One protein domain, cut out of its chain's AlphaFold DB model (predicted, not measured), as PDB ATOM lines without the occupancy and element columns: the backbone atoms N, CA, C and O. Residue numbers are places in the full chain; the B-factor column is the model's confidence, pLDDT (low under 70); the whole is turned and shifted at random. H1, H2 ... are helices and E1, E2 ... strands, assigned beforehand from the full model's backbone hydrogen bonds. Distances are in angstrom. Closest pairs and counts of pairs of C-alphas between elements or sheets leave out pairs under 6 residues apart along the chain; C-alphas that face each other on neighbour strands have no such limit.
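AT A GLANCE: This is residues 8 to 82 of the 105 residues of an uncharacterized protein of Oscillospiraceae bacterium (UniProt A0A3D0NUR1). A strongly twisted sheet is covered on one face by short H1, over E1, and long H3, slanting over E2 and E3. The printed part has 75 residues, with three named strands, then three named helices; the sheet E1 E2 E3 is a meander, successive strands being antiparallel neighbours. The domain is mixed and compact, radius of gyration of the C-alphas 11.9 A, spanning 32 by 30 by 19 A.

IN THESE COORDINATES: E1, residues 8 to 13, begins at C-alpha 8 (26.352, -50.039, 23.333). E2 is 17 to 24, E3 27 to 34, H1 39 to 45, H2 51 to 54. H3, 61 to 80, 28.9 A long, ends at C-alpha 80 (11.428, -54.115, 30.763).

HOW THE PARTS SIT: Within hydrogen-bond range are N 11 and O 19 of hairpin E1 and E2, 2.9 A, and N 22 and O 29 of hairpin E2 and E3, 2.8 A. The closest C-alphas of E1 and H1 are Phe 9 and Tyr 45, 4.8 A; of E3 and H3, Leu 31 and Met 73, 6.0 A. H2 is not on the sheet. In H1 and H3 every O i to N i+4 pair is within range; H2 is too short.

THE WHOLE: The printed part has no cut; pLDDT is under 70 at residues 55 to 59 and 81 to 82.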
ATOM      1  N   VAL A   8      26.950 -49.471  24.543       90.62
ATOM      2  CA  VAL A   8      26.352 -50.039  23.333       90.62
ATOM      3  C   VAL A   8      27.475 -50.454  22.409       90.62
ATOM      4  O   VAL A   8      28.351 -49.641  22.121       90.62
ATOM      5  N   PHE A   9      27.445 -51.685  21.922       92.31
ATOM      6  CA  PHE A   9      28.408 -52.169  20.942       92.31
ATOM      7  C   PHE A   9      27.699 -52.831  19.765       92.31
ATOM      8  O   PHE A   9      26.499 -53.103  19.824       92.31
ATOM      9  N   CYS A  10      28.439 -53.059  18.684       92.25
ATOM     10  CA  CYS A  10      27.931 -53.795  17.536       92.25
ATOM     11  C   CYS A  10      28.840 -54.963  17.158       92.25
ATOM     12  O   CYS A  10      30.064 -54.866  17.279       92.25
ATOM     13  N   LYS A  11      28.235 -56.033  16.642       91.38
ATOM     14  CA  LYS A  11      28.923 -57.170  16.026       91.38
ATOM     15  C   LYS A  11      28.612 -57.177  14.526       91.38
ATOM     16  O   LYS A  11      27.508 -56.816  14.120       91.38
ATOM     17  N   ASP A  12      29.614 -57.527  13.726       87.75
ATOM     18  CA  ASP A  12      29.428 -57.775  12.297       87.75
ATOM     19  C   ASP A  12      28.846 -59.173  12.120       87.75
ATOM     20  O   ASP A  12      29.397 -60.150  12.635       87.75
ATOM     21  N   THR A  13      27.717 -59.256  11.430       79.31
ATOM     22  CA  THR A  13      27.117 -60.524  11.035       79.31
ATOM     23  C   THR A  13      27.540 -60.821   9.598       79.31
ATOM     24  O   THR A  13      27.463 -59.940   8.743       79.31
ATOM     25  N   GLN A  14      27.894 -62.079   9.298       70.25
ATOM     26  CA  GLN A  14      28.412 -62.542   7.989       70.25
ATOM     27  C   GLN A  14      27.587 -62.099   6.754       70.25
ATOM     28  O   GLN A  14      28.066 -62.166   5.627       70.25
ATOM     29  N   SER A  15      26.356 -61.614   6.935       71.75
ATOM     30  CA  SER A  15      25.454 -61.131   5.885       71.75
ATOM     31  C   SER A  15      25.471 -59.610   5.644       71.75
ATOM     32  O   SER A  15      24.441 -59.067   5.243       71.75
ATOM     33  N   SER A  16      26.578 -58.896   5.890       79.56
ATOM     34  CA  SER A  16      26.644 -57.423   5.735       79.56
ATOM     35  C   SER A  16      25.615 -56.675   6.594       79.56
ATOM     36  O   SER A  16      25.017 -55.677   6.174       79.56
ATOM     37  N   LYS A  17      25.397 -57.168   7.813       87.50
ATOM     38  CA  LYS A  17      24.488 -56.583   8.802       87.50
ATOM     39  C   LYS A  17      25.273 -56.227  10.057       87.50
ATOM     40  O   LYS A  17      26.337 -56.777  10.309       87.50
ATOM     41  N   LEU A  18      24.750 -55.275  10.826       90.00
ATOM     42  CA  LEU A  18      25.296 -54.951  12.141       90.00
ATOM     43  C   LEU A  18      24.241 -55.223  13.197       90.00
ATOM     44  O   LEU A  18      23.161 -54.629  13.158       90.00
ATOM     45  N   ASP A  19      24.591 -56.079  14.145       92.75
ATOM     46  CA  ASP A  19      23.772 -56.370  15.311       92.75
ATOM     47  C   ASP A  19      24.232 -55.505  16.474       92.75
ATOM     48  O   ASP A  19      25.411 -55.505  16.828       92.75
ATOM     49  N   PHE A  20      23.306 -54.745  17.050       92.94
ATOM     50  CA  PHE A  20      23.559 -53.864  18.179       92.94
ATOM     51  C   PHE A  20      23.150 -54.528  19.483       92.94
ATOM     52  O   PHE A  20      22.082 -55.133  19.579       92.94
ATOM     53  N   PHE A  21      23.976 -54.328  20.501       92.00
ATOM     54  CA  PHE A  21      23.796 -54.881  21.833       92.00
ATOM     55  C   PHE A  21      24.060 -53.815  22.892       92.00
ATOM     56  O   PHE A  21      24.846 -52.884  22.689       92.00
ATOM     57  N   LEU A  22      23.410 -53.973  24.036       90.62
ATOM     58  CA  LEU A  22      23.627 -53.220  25.256       90.62
ATOM     59  C   LEU A  22      24.380 -54.107  26.246       90.62
ATOM     60  O   LEU A  22      23.893 -55.169  26.612       90.62
ATOM     61  N   SER A  23      25.543 -53.666  26.704       88.75
ATOM     62  CA  SER A  23      26.228 -54.258  27.849       88.75
ATOM     63  C   SER A  23      25.839 -53.485  29.106       88.75
ATOM     64  O   SER A  23      26.164 -52.300  29.228       88.75
ATOM     65  N   ALA A  24      25.158 -54.150  30.036       83.94
ATOM     66  CA  ALA A  24      24.778 -53.612  31.341       83.94
ATOM     67  C   ALA A  24      24.960 -54.694  32.416       83.94
ATOM     68  O   ALA A  24      24.524 -55.825  32.235       83.94
ATOM     69  N   ASP A  25      25.637 -54.357  33.517       77.00
ATOM     70  CA  ASP A  25      25.828 -55.236  34.685       77.00
ATOM     71  C   ASP A  25      26.339 -56.656  34.360       77.00
ATOM     72  O   ASP A  25      25.954 -57.641  34.986       77.00
ATOM     73  N   GLY A  26      27.231 -56.761  33.365       77.25
ATOM     74  CA  GLY A  26      27.819 -58.032  32.922       77.25
ATOM     75  C   GLY A  26      26.922 -58.866  32.001       77.25
ATOM     76  O   GLY A  26      27.298 -59.979  31.648       77.25
ATOM     77  N   ARG A  27      25.760 -58.341  31.595       82.62
ATOM     78  CA  ARG A  27      24.853 -58.961  30.623       82.62
ATOM     79  C   ARG A  27      24.924 -58.246  29.282       82.62
ATOM     80  O   ARG A  27      25.000 -57.018  29.233       82.62
ATOM     81  N   GLU A  28      24.846 -59.021  28.205       89.62
ATOM     82  CA  GLU A  28      24.655 -58.518  26.846       89.62
ATOM     83  C   GLU A  28      23.180 -58.666  26.460       89.62
ATOM     84  O   GLU A  28      22.645 -59.771  26.453       89.62
ATOM     85  N   ILE A  29      22.523 -57.556  26.132       89.56
ATOM     86  CA  ILE A  29      21.115 -57.519  25.734       89.56
ATOM     87  C   ILE A  29      21.039 -57.083  24.276       89.56
ATOM     88  O   ILE A  29      21.582 -56.044  23.899       89.56
ATOM     89  N   TYR A  30      20.374 -57.870  23.439       90.88
ATOM     90  CA  TYR A  30      20.188 -57.534  22.033       90.88
ATOM     91  C   TYR A  30      19.269 -56.312  21.867       90.88
ATOM     92  O   TYR A  30      18.231 -56.211  22.513       90.88
ATOM     93  N   LEU A  31      19.653 -55.381  20.988       90.31
ATOM     94  CA  LEU A  31      18.881 -54.176  20.682       90.31
ATOM     95  C   LEU A  31      18.164 -54.306  19.339       90.31
ATOM     96  O   LEU A  31      16.941 -54.248  19.275       90.31
ATOM     97  N   PHE A  32      18.922 -54.392  18.248       91.56
ATOM     98  CA  PHE A  32      18.382 -54.491  16.892       91.56
ATOM     99  C   PHE A  32      19.483 -54.775  15.868       91.56
ATOM    100  O   PHE A  32      20.646 -54.437  16.077       91.56
ATOM    101  N   THR A  33      19.075 -55.251  14.694       90.81
ATOM    102  CA  THR A  33      19.919 -55.353  13.500       90.81
ATOM    103  C   THR A  33      19.708 -54.171  12.548       90.81
ATOM    104  O   THR A  33      18.578 -53.709  12.323       90.81
ATOM    105  N   THR A  34      20.781 -53.703  11.906       86.50
ATOM    106  CA  THR A  34      20.702 -52.870  10.698       86.50
ATOM    107  C   THR A  34      20.907 -53.712   9.447       86.50
ATOM    108  O   THR A  34      21.852 -54.486   9.353       86.50
ATOM    109  N   LYS A  35      20.049 -53.509   8.438       81.62
ATOM    110  CA  LYS A  35      20.100 -54.232   7.151       81.62
ATOM    111  C   LYS A  35      21.304 -53.871   6.263       81.62
ATOM    112  O   LYS A  35      21.432 -54.427   5.183       81.62
ATOM    113  N   TYR A  36      22.130 -52.918   6.684       79.50
ATOM    114  CA  TYR A  36      23.293 -52.441   5.944       79.50
ATOM    115  C   TYR A  36      24.500 -52.391   6.880       79.50
ATOM    116  O   TYR A  36      24.384 -51.907   8.014       79.50
ATOM    117  N   PHE A  37      25.641 -52.853   6.378       80.38
ATOM    118  CA  PHE A  37      26.930 -52.733   7.036       80.38
ATOM    119  C   PHE A  37      27.554 -51.374   6.731       80.38
ATOM    120  O   PHE A  37      27.786 -51.011   5.579       80.38
ATOM    121  N   SER A  38      27.874 -50.629   7.785       83.38
ATOM    122  CA  SER A  38      28.666 -49.410   7.690       83.38
ATOM    123  C   SER A  38      30.003 -49.613   8.356       83.38
ATOM    124  O   SER A  38      30.060 -49.794   9.572       83.38
ATOM    125  N   ARG A  39      31.082 -49.454   7.596       85.56
ATOM    126  CA  ARG A  39      32.430 -49.475   8.160       85.56
ATOM    127  C   ARG A  39      32.627 -48.384   9.219       85.56
ATOM    128  O   ARG A  39      33.211 -48.645  10.265       85.56
ATOM    129  N   GLU A  40      32.093 -47.185   8.985       85.19
ATOM    130  CA  GLU A  40      32.189 -46.068   9.932       85.19
ATOM    131  C   GLU A  40      31.467 -46.373  11.254       85.19
ATOM    132  O   GLU A  40      32.041 -46.216  12.332       85.19
ATOM    133  N   ILE A  41      30.219 -46.844  11.179       84.94
ATOM    134  CA  ILE A  41      29.431 -47.174  12.375       84.94
ATOM    135  C   ILE A  41      30.063 -48.370  13.090       84.94
ATOM    136  O   ILE A  41      30.237 -48.325  14.303       84.94
ATOM    137  N   TYR A  42      30.489 -49.398  12.353       87.38
ATOM    138  CA  TYR A  42      31.184 -50.538  12.936       87.38
ATOM    139  C   TYR A  42      32.415 -50.100  13.734       87.38
ATOM    140  O   TYR A  42      32.526 -50.410  14.915       87.38
ATOM    141  N   HIS A  43      33.311 -49.299  13.147       86.88
ATOM    142  CA  HIS A  43      34.500 -48.823  13.858       86.88
ATOM    143  C   HIS A  43      34.174 -47.976  15.091       86.88
ATOM    144  O   HIS A  43      34.922 -48.028  16.067       86.88
ATOM    145  N   ARG A  44      33.064 -47.232  15.069       86.88
ATOM    146  CA  ARG A  44      32.626 -46.405  16.197       86.88
ATOM    147  C   ARG A  44      32.086 -47.228  17.368       86.88
ATOM    148  O   ARG A  44      32.343 -46.875  18.515       86.88
ATOM    149  N   TYR A  45      31.350 -48.301  17.087       88.12
ATOM    150  CA  TYR A  45      30.633 -49.069  18.110       88.12
ATOM    151  C   TYR A  45      31.290 -50.413  18.461       88.12
ATOM    152  O   TYR A  45      30.989 -50.953  19.522       88.12
ATOM    153  N   LYS A  46      32.218 -50.954  17.656       88.00
ATOM    154  CA  LYS A  46      32.830 -52.281  17.889       88.00
ATOM    155  C   LYS A  46      33.508 -52.446  19.256       88.00
ATOM    156  O   LYS A  46      33.508 -53.537  19.803       88.00
ATOM    157  N   ASN A  47      34.051 -51.363  19.817       87.25
ATOM    158  CA  ASN A  47      34.747 -51.370  21.111       87.25
ATOM    159  C   ASN A  47      33.839 -50.952  22.283       87.25
ATOM    160  O   ASN A  47      34.315 -50.759  23.398       87.25
ATOM    161  N   GLY A  48      32.539 -50.775  22.030       87.06
ATOM    162  CA  GLY A  48      31.591 -50.252  23.002       87.06
ATOM    163  C   GLY A  48      31.642 -48.731  23.130       87.06
ATOM    164  O   GLY A  48      32.684 -48.118  23.351       87.06
ATOM    165  N   GLN A  49      30.473 -48.107  23.039       87.56
ATOM    166  CA  GLN A  49      30.284 -46.674  23.211       87.56
ATOM    167  C   GLN A  49      29.369 -46.414  24.408       87.56
ATOM    168  O   GLN A  49      28.288 -46.990  24.525       87.56
ATOM    169  N   ARG A  50      29.785 -45.534  25.325       84.56
ATOM    170  CA  ARG A  50      28.971 -45.209  26.506       84.56
ATOM    171  C   ARG A  50      27.755 -44.372  26.109       84.56
ATOM    172  O   ARG A  50      27.879 -43.453  25.299       84.56
ATOM    173  N   ILE A  51      26.608 -44.595  26.757       78.56
ATOM    174  CA  ILE A  51      25.372 -43.828  26.496       78.56
ATOM    175  C   ILE A  51      25.589 -42.299  26.539       78.56
ATOM    176  O   ILE A  51      25.171 -41.620  25.598       78.56
ATOM    177  N   PRO A  52      26.313 -41.717  27.520       73.06
ATOM    178  CA  PRO A  52      26.582 -40.276  27.536       73.06
ATOM    179  C   PRO A  52      27.403 -39.762  26.345       73.06
ATOM    180  O   PRO A  52      27.291 -38.594  25.986       73.06
ATOM    181  N   GLN A  53      28.238 -40.607  25.732       75.56
ATOM    182  CA  GLN A  53      29.007 -40.240  24.538       75.56
ATOM    183  C   GLN A  53      28.130 -40.280  23.286       75.56
ATOM    184  O   GLN A  53      28.278 -39.424  22.423       75.56
ATOM    185  N   ILE A  54      27.188 -41.227  23.219       75.81
ATOM    186  CA  ILE A  54      26.187 -41.301  22.147       75.81
ATOM    187  C   ILE A  54      25.291 -40.058  22.171       75.81
ATOM    188  O   ILE A  54      24.911 -39.562  21.119       75.81
ATOM    189  N   LEU A  55      24.985 -39.518  23.357       66.88
ATOM    190  CA  LEU A  55      24.175 -38.307  23.517       66.88
ATOM    191  C   LEU A  55      24.825 -37.033  22.961       66.88
ATOM    192  O   LEU A  55      24.091 -36.080  22.715       66.88
ATOM    193  N   ARG A  56      26.137 -37.011  22.690       69.81
ATOM    194  CA  ARG A  56      26.795 -35.850  22.068       69.81
ATOM    195  C   ARG A  56      26.338 -35.668  20.620       69.81
ATOM    196  O   ARG A  56      25.970 -36.639  19.952       69.81
ATOM    197  N   ASP A  57      26.276 -34.421  20.174       57.31
ATOM    198  CA  ASP A  57      25.689 -34.074  18.883       57.31
ATOM    199  C   ASP A  57      26.525 -34.588  17.711       57.31
ATOM    200  O   ASP A  57      27.752 -34.641  17.755       57.31
ATOM    201  N   SER A  58      25.822 -35.002  16.660       62.78
ATOM    202  CA  SER A  58      26.391 -35.395  15.376       62.78
ATOM    203  C   SER A  58      25.657 -34.604  14.306       62.78
ATOM    204  O   SER A  58      24.442 -34.738  14.193       62.78
ATOM    205  N   ALA A  59      26.388 -33.846  13.487       60.81
ATOM    206  CA  ALA A  59      25.826 -33.113  12.350       60.81
ATOM    207  C   ALA A  59      25.307 -34.038  11.223       60.81
ATOM    208  O   ALA A  59      24.607 -33.597  10.318       60.81
ATOM    209  N   ASN A  60      25.638 -35.335  11.261       75.69
ATOM    210  CA  ASN A  60      25.234 -36.300  10.243       75.69
ATOM    211  C   ASN A  60      23.843 -36.901  10.536       75.69
ATOM    212  O   ASN A  60      23.671 -37.660  11.494       75.69
ATOM    213  N   VAL A  61      22.878 -36.636   9.647       70.69
ATOM    214  CA  VAL A  61      21.477 -37.103   9.725       70.69
ATOM    215  C   VAL A  61      21.359 -38.629   9.852       70.69
ATOM    216  O   VAL A  61      20.524 -39.138  10.602       70.69
ATOM    217  N   ARG A  62      22.203 -39.401   9.152       70.88
ATOM    218  CA  ARG A  62      22.178 -40.874   9.217       70.88
ATOM    219  C   ARG A  62      22.597 -41.376  10.597       70.88
ATOM    220  O   ARG A  62      22.008 -42.319  11.123       70.88
ATOM    221  N   GLN A  63      23.599 -40.730  11.185       77.94
ATOM    222  CA  GLN A  63      24.086 -41.046  12.527       77.94
ATOM    223  C   GLN A  63      23.086 -40.607  13.595       77.94
ATOM    224  O   GLN A  63      22.912 -41.318  14.583       77.94
ATOM    225  N   GLN A  64      22.370 -39.505  13.364       80.69
ATOM    226  CA  GLN A  64      21.288 -39.054  14.231       80.69
ATOM    227  C   GLN A  64      20.143 -40.077  14.295       80.69
ATOM    228  O   GLN A  64      19.768 -40.489  15.390       80.69
ATOM    229  N   LYS A  65      19.651 -40.577  13.150       84.00
ATOM    230  CA  LYS A  65      18.598 -41.615  13.126       84.00
ATOM    231  C   LYS A  65      19.020 -42.894  13.853       84.00
ATOM    232  O   LYS A  65      18.232 -43.479  14.595       84.00
ATOM    233  N   LEU A  66      20.269 -43.330  13.663       85.44
ATOM    234  CA  LEU A  66      20.801 -44.490  14.379       85.44
ATOM    235  C   LEU A  66      20.871 -44.234  15.889       85.44
ATOM    236  O   LEU A  66      20.410 -45.062  16.671       85.44
ATOM    237  N   LYS A  67      21.415 -43.084  16.297       85.56
ATOM    238  CA  LYS A  67      21.498 -42.650  17.696       85.56
ATOM    239  C   LYS A  67      20.124 -42.646  18.357       85.56
ATOM    240  O   LYS A  67      19.962 -43.222  19.428       85.56
ATOM    241  N   GLU A  68      19.132 -42.037  17.716       86.50
ATOM    242  CA  GLU A  68      17.758 -41.997  18.219       86.50
ATOM    243  C   GLU A  68      17.180 -43.403  18.386       86.50
ATOM    244  O   GLU A  68      16.588 -43.700  19.424       86.50
ATOM    245  N   ARG A  69      17.403 -44.294  17.413       89.19
ATOM    246  CA  ARG A  69      16.970 -45.693  17.506       89.19
ATOM    247  C   ARG A  69      17.633 -46.427  18.672       89.19
ATOM    248  O   ARG A  69      16.928 -47.082  19.434       89.19
ATOM    249  N   ILE A  70      18.950 -46.286  18.844       88.94
ATOM    250  CA  ILE A  70      19.687 -46.863  19.980       88.94
ATOM    251  C   ILE A  70      19.087 -46.369  21.296       88.94
ATOM    252  O   ILE A  70      18.761 -47.176  22.158       88.94
ATOM    253  N   LEU A  71      18.881 -45.059  21.443       87.44
ATOM    254  CA  LEU A  71      18.337 -44.482  22.673       87.44
ATOM    255  C   LEU A  71      16.912 -44.965  22.968       87.44
ATOM    256  O   LEU A  71      16.603 -45.231  24.128       87.44
ATOM    257  N   ARG A  72      16.057 -45.104  21.947       88.38
ATOM    258  CA  ARG A  72      14.707 -45.666  22.111       88.38
ATOM    259  C   ARG A  72      14.761 -47.115  22.596       88.38
ATOM    260  O   ARG A  72      14.106 -47.425  23.584       88.38
ATOM    261  N   MET A  73      15.574 -47.964  21.964       88.75
ATOM    262  CA  MET A  73      15.686 -49.378  22.346       88.75
ATOM    263  C   MET A  73      16.298 -49.559  23.732       88.75
ATOM    264  O   MET A  73      15.806 -50.347  24.529       88.75
ATOM    265  N   VAL A  74      17.321 -48.773  24.061       85.88
ATOM    266  CA  VAL A  74      17.941 -48.804  25.387       85.88
ATOM    267  C   VAL A  74      16.938 -48.394  26.471       85.88
ATOM    268  O   VAL A  74      16.859 -49.061  27.496       85.88
ATOM    269  N   ARG A  75      16.125 -47.351  26.245       85.12
ATOM    270  CA  ARG A  75      15.044 -46.957  27.173       85.12
ATOM    271  C   ARG A  75      13.966 -48.029  27.311       85.12
ATOM    272  O   ARG A  75      13.463 -48.222  28.412       85.12
ATOM    273  N   TYR A  76      13.611 -48.686  26.210       86.25
ATOM    274  CA  TYR A  76      12.634 -49.771  26.201       86.25
ATOM    275  C   TYR A  76      13.104 -50.943  27.072       86.25
ATOM    276  O   TYR A  76      12.434 -51.288  28.039       86.25
ATOM    277  N   ILE A  77      14.316 -51.447  26.824       82.75
ATOM    278  CA  ILE A  77      14.925 -52.525  27.616       82.75
ATOM    279  C   ILE A  77      15.113 -52.125  29.073       82.75
ATOM    280  O   ILE A  77      14.870 -52.924  29.963       82.75
ATOM    281  N   ALA A  78      15.502 -50.884  29.355       78.81
ATOM    282  CA  ALA A  78      15.616 -50.424  30.734       78.81
ATOM    283  C   ALA A  78      14.286 -50.455  31.494       78.81
ATOM    284  O   ALA A  78      14.280 -50.705  32.696       78.81
ATOM    285  N   LYS A  79      13.173 -50.212  30.792       79.88
ATOM    286  CA  LYS A  79      11.829 -50.322  31.357       79.88
ATOM    287  C   LYS A  79      11.423 -51.784  31.572       79.88
ATOM    288  O   LYS A  79      10.821 -52.068  32.598       79.88
ATOM    289  N   GLU A  80      11.743 -52.681  30.639       79.44
ATOM    290  CA  GLU A  80      11.428 -54.115  30.763       79.44
ATOM    291  C   GLU A  80      12.286 -54.821  31.823       79.44
ATOM    292  O   GLU A  80      11.765 -55.518  32.684       79.44
ATOM    293  N   GLU A  81      13.597 -54.590  31.808       69.88
ATOM    294  CA  GLU A  81      14.583 -55.292  32.642       69.88
ATOM    295  C   GLU A  81      14.866 -54.583  33.981       69.88
ATOM    296  O   GLU A  81      15.762 -54.978  34.725       69.88
ATOM    297  N   SER A  82      14.146 -53.497  34.299       66.62
ATOM    298  CA  SER A  82      14.390 -52.645  35.482       66.62
ATOM    299  C   SER A  82      15.845 -52.150  35.615       66.62
ATOM    300  O   SER A  82      16.342 -51.903  36.717       66.62
TER     301      SER A  82